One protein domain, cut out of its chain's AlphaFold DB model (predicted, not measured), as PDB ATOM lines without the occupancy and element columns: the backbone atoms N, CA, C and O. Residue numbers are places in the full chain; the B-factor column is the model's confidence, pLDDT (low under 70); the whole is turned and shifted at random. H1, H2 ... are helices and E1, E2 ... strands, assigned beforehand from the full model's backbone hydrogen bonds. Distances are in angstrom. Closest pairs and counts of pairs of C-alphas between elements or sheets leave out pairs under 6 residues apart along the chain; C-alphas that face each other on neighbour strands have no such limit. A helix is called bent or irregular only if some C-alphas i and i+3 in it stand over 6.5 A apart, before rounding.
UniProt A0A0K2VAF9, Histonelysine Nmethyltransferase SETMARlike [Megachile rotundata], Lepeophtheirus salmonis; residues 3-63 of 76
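AT A GLANCE: This is residues 3 to 63 of the 76 residues of the protein "Histonelysine Nmethyltransferase SETMARlike [Megachile rotundata]" of Lepeophtheirus salmonis (UniProt A0A0K2VAF9). An open, drawn-out chain with no packed core: the long helix H1 stands on one side, and from its last residues a long unnamed stretch, residues 35 to 54, runs away to the small helix H2 at the far end. The short strand E1 lies in the gap between, folded back on residues 3 to 4 near the first printed residue, and residues 51 to 63, with H2, stick out at the far end. The printed part has 61 residues, with one named strand and two named helices in the order E1, H1, H2; the class is mostly helix, yet only 30 of the 61 residues are in named elements. The whole is extended, with a radius of gyration of the C-alphas of 20.2 A, and flat, with spans of 61 by 32 by 9 A.

IN THESE COORDINATES: Start at Arg 3 and go on to E1, residues 7 to 9, whose C-alpha 7 is at (76.547, -3.055, 166.912). Next find C-alpha 15 at (57.826, -6.568, 158.509), where H1, residues 15 to 34, begins; it runs 29.6 A to C-alpha 34. H1 is irregular, but only just: C-alphas 29 and 32 are 6.7 A apart. Then pass residues 35 to 54 to reach H2, residues 55 to 61, which is 10.0 A long and ends with C-alpha 61 at (89.085, 8.974, 186.919).

HOW THE PARTS SIT: Look first at residues 3 to 4, which pair antiparallel with residues 7 to 8 of E1; E1 pairs with no named strand. From E1 a tight link of 5 residues leads to H1, yet E1 and H1 are apart, with no C-alpha of the one within 8 A of the other. In H1, residues 15 to 20 and 22 to 27 stand free. H1 and H2 are apart, and so are E1 and H2. Residues 51 to 63, of which 55 to 61 belong to H2, stand free. In H2 every O i to N i+4 pair is within hydrogen-bond range; in H1 13 of 16 are.

THE WHOLE: The two C-alphas farthest apart are those of Ser 34 and Glu 63, at 62.0 A, while the first and last printed C-alphas, Arg 3 and Glu 63, are 30.4 A apart. The printed part has no cut. The link from H1 to H2 is long, with 20 residues, and their C-alphas lie 7 to 28 A from the mean of the C-alphas. Without the stretches that stand free, the body has 35 residues and spans 35 by 27 by 8 A. The mean pLDDT of the printed part is 87.0; look at residues 55 to 63 for the low values, under 70, with a mean of 59 over H2.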
ATOM      1  N   ARG A   3      72.515  -5.554 171.911       89.19
ATOM      2  CA  ARG A   3      73.866  -5.609 171.343       89.19
ATOM      3  C   ARG A   3      74.072  -6.946 170.634       89.19
ATOM      4  O   ARG A   3      73.778  -7.992 171.211       89.19
ATOM      5  N   VAL A   4      74.554  -6.886 169.399       85.44
ATOM      6  CA  VAL A   4      74.999  -8.025 168.591       85.44
ATOM      7  C   VAL A   4      76.372  -7.640 168.055       85.44
ATOM      8  O   VAL A   4      76.488  -6.647 167.338       85.44
ATOM      9  N   ALA A   5      77.412  -8.369 168.467       87.31
ATOM     10  CA  ALA A   5      78.803  -7.946 168.293       87.31
ATOM     11  C   ALA A   5      79.024  -6.496 168.799       87.31
ATOM     12  O   ALA A   5      78.554  -6.135 169.887       87.31
ATOM     13  N   ALA A   6      79.716  -5.659 168.025       88.06
ATOM     14  CA  ALA A   6      79.947  -4.250 168.343       88.06
ATOM     15  C   ALA A   6      78.728  -3.343 168.071       88.06
ATOM     16  O   ALA A   6      78.724  -2.180 168.476       88.06
ATOM     17  N   ARG A   7      77.668  -3.857 167.427       87.69
ATOM     18  CA  ARG A   7      76.547  -3.055 166.912       87.69
ATOM     19  C   ARG A   7      75.298  -3.158 167.789       87.69
ATOM     20  O   ARG A   7      75.029  -4.167 168.447       87.69
ATOM     21  N   LEU A   8      74.494  -2.096 167.783       89.12
ATOM     22  CA  LEU A   8      73.159  -2.097 168.377       89.12
ATOM     23  C   LEU A   8      72.129  -2.497 167.321       89.12
ATOM     24  O   LEU A   8      71.937  -1.793 166.336       89.12
ATOM     25  N   SER A   9      71.441  -3.607 167.563       86.94
ATOM     26  CA  SER A   9      70.360  -4.100 166.716       86.94
ATOM     27  C   SER A   9      68.995  -3.868 167.380       86.94
ATOM     28  O   SER A   9      68.879  -3.917 168.614       86.94
ATOM     29  N   PRO A  10      67.923  -3.606 166.619       91.06
ATOM     30  CA  PRO A  10      66.565  -3.627 167.149       91.06
ATOM     31  C   PRO A  10      66.239  -4.973 167.817       91.06
ATOM     32  O   PRO A  10      66.649  -6.033 167.358       91.06
ATOM     33  N   LYS A  11      65.483  -4.949 168.927       88.75
ATOM     34  CA  LYS A  11      65.037  -6.197 169.590       88.75
ATOM     35  C   LYS A  11      63.987  -6.928 168.743       88.75
ATOM     36  O   LYS A  11      63.917  -8.151 168.774       88.75
ATOM     37  N   TYR A  12      63.192  -6.162 168.003       92.00
ATOM     38  CA  TYR A  12      62.177  -6.642 167.082       92.00
ATOM     39  C   TYR A  12      62.390  -5.934 165.749       92.00
ATOM     40  O   TYR A  12      62.571  -4.717 165.728       92.00
ATOM     41  N   LEU A  13      62.379  -6.701 164.663       93.38
ATOM     42  CA  LEU A  13      62.370  -6.169 163.306       93.38
ATOM     43  C   LEU A  13      60.922  -5.984 162.856       93.38
ATOM     44  O   LEU A  13      60.075  -6.842 163.133       93.38
ATOM     45  N   ASN A  14      60.640  -4.880 162.170       95.00
ATOM     46  CA  ASN A  14      59.352  -4.705 161.505       95.00
ATOM     47  C   ASN A  14      59.258  -5.611 160.259       95.00
ATOM     48  O   ASN A  14      60.235  -6.248 159.864       95.00
ATOM     49  N   PHE A  15      58.070  -5.696 159.660       97.44
ATOM     50  CA  PHE A  15      57.826  -6.568 158.509       97.44
ATOM     51  C   PHE A  15      58.773  -6.272 157.336       97.44
ATOM     52  O   PHE A  15      59.411  -7.183 156.823       97.44
ATOM     53  N   VAL A  16      58.945  -4.993 156.997       97.38
ATOM     54  CA  VAL A  16      59.803  -4.550 155.887       97.38
ATOM     55  C   VAL A  16      61.266  -4.933 156.118       97.38
ATOM     56  O   VAL A  16      61.925  -5.436 155.217       97.38
ATOM     57  N   GLN A  17      61.779  -4.754 157.337       95.44
ATOM     58  CA  GLN A  17      63.150  -5.131 157.692       95.44
ATOM     59  C   GLN A  17      63.381  -6.640 157.577       95.44
ATOM     60  O   GLN A  17      64.445  -7.061 157.135       95.44
ATOM     61  N   LYS A  18      62.395  -7.453 157.972       96.44
ATOM     62  CA  LYS A  18      62.476  -8.913 157.844       96.44
ATOM     63  C   LYS A  18      62.470  -9.343 156.384       96.44
ATOM     64  O   LYS A  18      63.340 -10.113 156.001       96.44
ATOM     65  N   GLN A  19      61.535  -8.807 155.603       98.12
ATOM     66  CA  GLN A  19      61.422  -9.105 154.180       98.12
ATOM     67  C   GLN A  19      62.713  -8.734 153.442       98.12
ATOM     68  O   GLN A  19      63.257  -9.553 152.715       98.12
ATOM     69  N   TYR A  20      63.273  -7.551 153.709       97.62
ATOM     70  CA  TYR A  20      64.540  -7.144 153.108       97.62
ATOM     71  C   TYR A  20      65.700  -8.083 153.475       97.62
ATOM     72  O   TYR A  20      66.488  -8.465 152.612       97.62
ATOM     73  N   CYS A  21      65.808  -8.487 154.747       96.38
ATOM     74  CA  CYS A  21      66.819  -9.464 155.155       96.38
ATOM     75  C   CYS A  21      66.643 -10.812 154.438       96.38
ATOM     76  O   CYS A  21      67.643 -11.418 154.064       96.38
ATOM     77  N   GLU A  22      65.408 -11.281 154.256       97.94
ATOM     78  CA  GLU A  22      65.104 -12.529 153.548       97.94
ATOM     79  C   GLU A  22      65.476 -12.446 152.065       97.94
ATOM     80  O   GLU A  22      66.226 -13.292 151.585       97.94
ATOM     81  N   GLU A  23      65.042 -11.394 151.367       98.25
ATOM     82  CA  GLU A  23      65.330 -11.176 149.944       98.25
ATOM     83  C   GLU A  23      66.839 -11.155 149.669       98.25
ATOM     84  O   GLU A  23      67.325 -11.889 148.810       98.25
ATOM     85  N   VAL A  24      67.603 -10.375 150.444       97.50
ATOM     86  CA  VAL A  24      69.066 -10.316 150.303       97.50
ATOM     87  C   VAL A  24      69.715 -11.658 150.644       97.50
ATOM     88  O   VAL A  24      70.660 -12.063 149.973       97.50
ATOM     89  N   SER A  25      69.230 -12.367 151.667       97.25
ATOM     90  CA  SER A  25      69.813 -13.662 152.047       97.25
ATOM     91  C   SER A  25      69.596 -14.717 150.969       97.25
ATOM     92  O   SER A  25      70.518 -15.474 150.686       97.25
ATOM     93  N   LEU A  26      68.407 -14.760 150.363       97.62
ATOM     94  CA  LEU A  26      68.085 -15.691 149.280       97.62
ATOM     95  C   LEU A  26      68.946 -15.431 148.043       97.62
ATOM     96  O   LEU A  26      69.528 -16.369 147.506       97.62
ATOM     97  N   ASP A  27      69.091 -14.165 147.647       95.56
ATOM     98  CA  ASP A  27      69.970 -13.778 146.540       95.56
ATOM     99  C   ASP A  27      71.431 -14.166 146.818       95.56
ATOM    100  O   ASP A  27      72.098 -14.759 145.974       95.56
ATOM    101  N   MET A  28      71.931 -13.910 148.031       95.81
ATOM    102  CA  MET A  28      73.303 -14.273 148.403       95.81
ATOM    103  C   MET A  28      73.523 -15.786 148.507       95.81
ATOM    104  O   MET A  28      74.638 -16.241 148.256       95.81
ATOM    105  N   LEU A  29      72.491 -16.563 148.856       95.50
ATOM    106  CA  LEU A  29      72.567 -18.025 148.924       95.50
ATOM    107  C   LEU A  29      72.696 -18.677 147.547       95.50
ATOM    108  O   LEU A  29      73.292 -19.746 147.447       95.50
ATOM    109  N   ASP A  30      72.125 -18.066 146.507       96.00
ATOM    110  CA  ASP A  30      72.133 -18.646 145.163       96.00
ATOM    111  C   ASP A  30      73.449 -18.388 144.413       96.00
ATOM    112  O   ASP A  30      73.908 -19.215 143.626       96.00
ATOM    113  N   ARG A  31      74.127 -17.273 144.708       94.44
ATOM    114  CA  ARG A  31      75.365 -16.866 144.018       94.44
ATOM    115  C   ARG A  31      76.462 -17.945 143.994       94.44
ATOM    116  O   ARG A  31      76.997 -18.175 142.907       94.44
ATOM    117  N   PRO A  32      76.770 -18.666 145.095       95.00
ATOM    118  CA  PRO A  32      77.745 -19.759 145.074       95.00
ATOM    119  C   PRO A  32      77.383 -20.925 144.139       95.00
ATOM    120  O   PRO A  32      78.286 -21.619 143.680       95.00
ATOM    121  N   ASN A  33      76.095 -21.141 143.835       93.81
ATOM    122  CA  ASN A  33      75.668 -22.192 142.899       93.81
ATOM    123  C   ASN A  33      76.084 -21.858 141.462       93.81
ATOM    124  O   ASN A  33      76.441 -22.745 140.690       93.81
ATOM    125  N   SER A  34      76.022 -20.574 141.109       94.00
ATOM    126  CA  SER A  34      76.399 -20.073 139.784       94.00
ATOM    127  C   SER A  34      77.904 -19.828 139.641       94.00
ATOM    128  O   SER A  34      78.452 -19.956 138.547       94.00
ATOM    129  N   ASP A  35      78.576 -19.499 140.743       95.50
ATOM    130  CA  ASP A  35      79.992 -19.159 140.769       95.50
ATOM    131  C   ASP A  35      80.660 -19.727 142.036       95.50
ATOM    132  O   ASP A  35      80.599 -19.112 143.106       95.50
ATOM    133  N   PRO A  36      81.346 -20.880 141.926       93.94
ATOM    134  CA  PRO A  36      81.986 -21.544 143.063       93.94
ATOM    135  C   PRO A  36      83.059 -20.700 143.768       93.94
ATOM    136  O   PRO A  36      83.366 -20.948 144.931       93.94
ATOM    137  N   THR A  37      83.621 -19.693 143.089       96.31
ATOM    138  CA  THR A  37      84.668 -18.805 143.632       96.31
ATOM    139  C   THR A  37      84.098 -17.531 144.256       96.31
ATOM    140  O   THR A  37      84.841 -16.634 144.660       96.31
ATOM    141  N   PHE A  38      82.769 -17.381 144.288       96.19
ATOM    142  CA  PHE A  38      82.095 -16.185 144.795       96.19
ATOM    143  C   PHE A  38      82.536 -15.838 146.219       96.19
ATOM    144  O   PHE A  38      82.977 -14.716 146.461       96.19
ATOM    145  N   THR A  39      82.501 -16.808 147.132       95.19
ATOM    146  CA  THR A  39      82.830 -16.595 148.549       95.19
ATOM    147  C   THR A  39      84.285 -16.177 148.763       95.19
ATOM    148  O   THR A  39      84.555 -15.335 149.613       95.19
ATOM    149  N   GLU A  40      85.222 -16.705 147.970       96.50
ATOM    150  CA  GLU A  40      86.658 -16.398 148.087       96.50
ATOM    151  C   GLU A  40      86.989 -14.943 147.737       96.50
ATOM    152  O   GLU A  40      87.996 -14.400 148.184       96.50
ATOM    153  N   ARG A  41      86.130 -14.293 146.945       96.50
ATOM    154  CA  ARG A  41      86.296 -12.895 146.526       96.50
ATOM    155  C   ARG A  41      85.604 -11.901 147.457       96.50
ATOM    156  O   ARG A  41      85.719 -10.695 147.241       96.50
ATOM    157  N   ILE A  42      84.886 -12.371 148.479       95.75
ATOM    158  CA  ILE A  42      84.220 -11.494 149.443       95.75
ATOM    159  C   ILE A  42      85.260 -10.942 150.420       95.75
ATOM    160  O   ILE A  42      85.837 -11.673 151.218       95.75
ATOM    161  N   ILE A  43      85.438  -9.623 150.401       96.31
ATOM    162  CA  ILE A  43      86.215  -8.891 151.402       96.31
ATOM    163  C   ILE A  43      85.220  -8.187 152.326       96.31
ATOM    164  O   ILE A  43      84.391  -7.403 151.865       96.31
ATOM    165  N   THR A  44      85.286  -8.474 153.628       95.31
ATOM    166  CA  THR A  44      84.444  -7.818 154.643       95.31
ATOM    167  C   THR A  44      85.296  -6.984 155.584       95.31
ATOM    168  O   THR A  44      86.408  -7.375 155.926       95.31
ATOM    169  N   VAL A  45      84.760  -5.839 156.002       94.81
ATOM    170  CA  VAL A  45      85.367  -4.941 156.987       94.81
ATOM    171  C   VAL A  45      84.278  -4.549 157.982       94.81
ATOM    172  O   VAL A  45      83.158  -4.234 157.575       94.81
ATOM    173  N   ASP A  46      84.599  -4.574 159.274       91.31
ATOM    174  CA  ASP A  46      83.733  -4.091 160.353       91.31
ATOM    175  C   ASP A  46      84.571  -3.347 161.399       91.31
ATOM    176  O   ASP A  46      85.742  -3.661 161.611       91.31
ATOM    177  N   GLU A  47      83.970  -2.359 162.061       90.12
ATOM    178  CA  GLU A  47      84.629  -1.579 163.111       90.12
ATOM    179  C   GLU A  47      84.175  -2.069 164.493       90.12
ATOM    180  O   GLU A  47      82.980  -2.174 164.779       90.12
ATOM    181  N   THR A  48      85.129  -2.298 165.398       87.12
ATOM    182  CA  THR A  48      84.837  -2.597 166.805       87.12
ATOM    183  C   THR A  48      85.552  -1.625 167.734       87.12
ATOM    184  O   THR A  48      86.680  -1.205 167.486       87.12
ATOM    185  N   TRP A  49      84.890  -1.263 168.834       83.94
ATOM    186  CA  TRP A  49      85.488  -0.420 169.865       83.94
ATOM    187  C   TRP A  49      86.340  -1.275 170.802       83.94
ATOM    188  O   TRP A  49      85.806  -2.119 171.529       83.94
ATOM    189  N   VAL A  50      87.647  -1.025 170.819       83.19
ATOM    190  CA  VAL A  50      88.580  -1.620 171.782       83.19
ATOM    191  C   VAL A  50      88.850  -0.600 172.882       83.19
ATOM    192  O   VAL A  50      89.261   0.525 172.613       83.19
ATOM    193  N   TYR A  51      88.582  -0.980 174.130       77.94
ATOM    194  CA  TYR A  51      88.909  -0.142 175.279       77.94
ATOM    195  C   TYR A  51      90.362  -0.384 175.676       77.94
ATOM    196  O   TYR A  51      90.718  -1.498 176.059       77.94
ATOM    197  N   GLU A  52      91.186   0.658 175.630       77.62
ATOM    198  CA  GLU A  52      92.499   0.627 176.262       77.62
ATOM    199  C   GLU A  52      92.322   0.795 177.776       77.62
ATOM    200  O   GLU A  52      91.782   1.796 178.252       77.62
ATOM    201  N   PHE A  53      92.736  -0.212 178.545       71.06
ATOM    202  CA  PHE A  53      92.722  -0.140 180.000       71.06
ATOM    203  C   PHE A  53      94.093   0.310 180.503       71.06
ATOM    204  O   PHE A  53      95.034  -0.478 180.550       71.06
ATOM    205  N   ASN A  54      94.197   1.576 180.903       73.94
ATOM    206  CA  ASN A  54      95.387   2.116 181.551       73.94
ATOM    207  C   ASN A  54      95.106   2.324 183.051       73.94
ATOM    208  O   ASN A  54      94.197   3.059 183.444       73.94
ATOM    209  N   MET A  55      95.887   1.638 183.895       66.44
ATOM    210  CA  MET A  55      95.735   1.652 185.357       66.44
ATOM    211  C   MET A  55      95.958   3.040 185.974       66.44
ATOM    212  O   MET A  55      95.408   3.342 187.027       66.44
ATOM    213  N   GLN A  56      96.744   3.905 185.336       62.72
ATOM    214  CA  GLN A  56      97.043   5.232 185.869       62.72
ATOM    215  C   GLN A  56      95.891   6.217 185.629       62.72
ATOM    216  O   GLN A  56      95.558   7.016 186.504       62.72
ATOM    217  N   THR A  57      95.219   6.112 184.481       58.00
ATOM    218  CA  THR A  57      94.011   6.889 184.164       58.00
ATOM    219  C   THR A  57      92.776   6.371 184.892       58.00
ATOM    220  O   THR A  57      91.901   7.174 185.214       58.00
ATOM    221  N   SER A  58      92.698   5.072 185.214       60.78
ATOM    222  CA  SER A  58      91.593   4.539 186.021       60.78
ATOM    223  C   SER A  58      91.607   5.109 187.441       60.78
ATOM    224  O   SER A  58      90.566   5.576 187.900       60.78
ATOM    225  N   LEU A  59      92.778   5.197 188.088       56.44
ATOM    226  CA  LEU A  59      92.900   5.818 189.412       56.44
ATOM    227  C   LEU A  59      92.564   7.320 189.404       56.44
ATOM    228  O   LEU A  59      91.829   7.757 190.288       56.44
ATOM    229  N   GLN A  60      93.002   8.093 188.401       52.50
ATOM    230  CA  GLN A  60      92.649   9.522 188.305       52.50
ATOM    231  C   GLN A  60      91.169   9.769 187.970       52.50
ATOM    232  O   GLN A  60      90.599  10.772 188.393       52.50
ATOM    233  N   SER A  61      90.518   8.859 187.235       53.66
ATOM    234  CA  SER A  61      89.085   8.974 186.919       53.66
ATOM    235  C   SER A  61      88.171   8.772 188.135       53.66
ATOM    236  O   SER A  61      87.059   9.290 188.160       53.66
ATOM    237  N   SER A  62      88.651   8.087 189.178       54.16
ATOM    238  CA  SER A  62      87.934   7.942 190.454       54.16
ATOM    239  C   SER A  62      87.829   9.251 191.246       54.16
ATOM    240  O   SER A  62      86.956   9.368 192.101       54.16
ATOM    241  N   GLU A  63      88.693  10.234 190.972       53.09
ATOM    242  CA  GLU A  63      88.671  11.542 191.642       53.09
ATOM    243  C   GLU A  63      87.788  12.572 190.915       53.09
ATOM    244  O   GLU A  63      87.364  13.557 191.517       53.09
TER     245      GLU A  63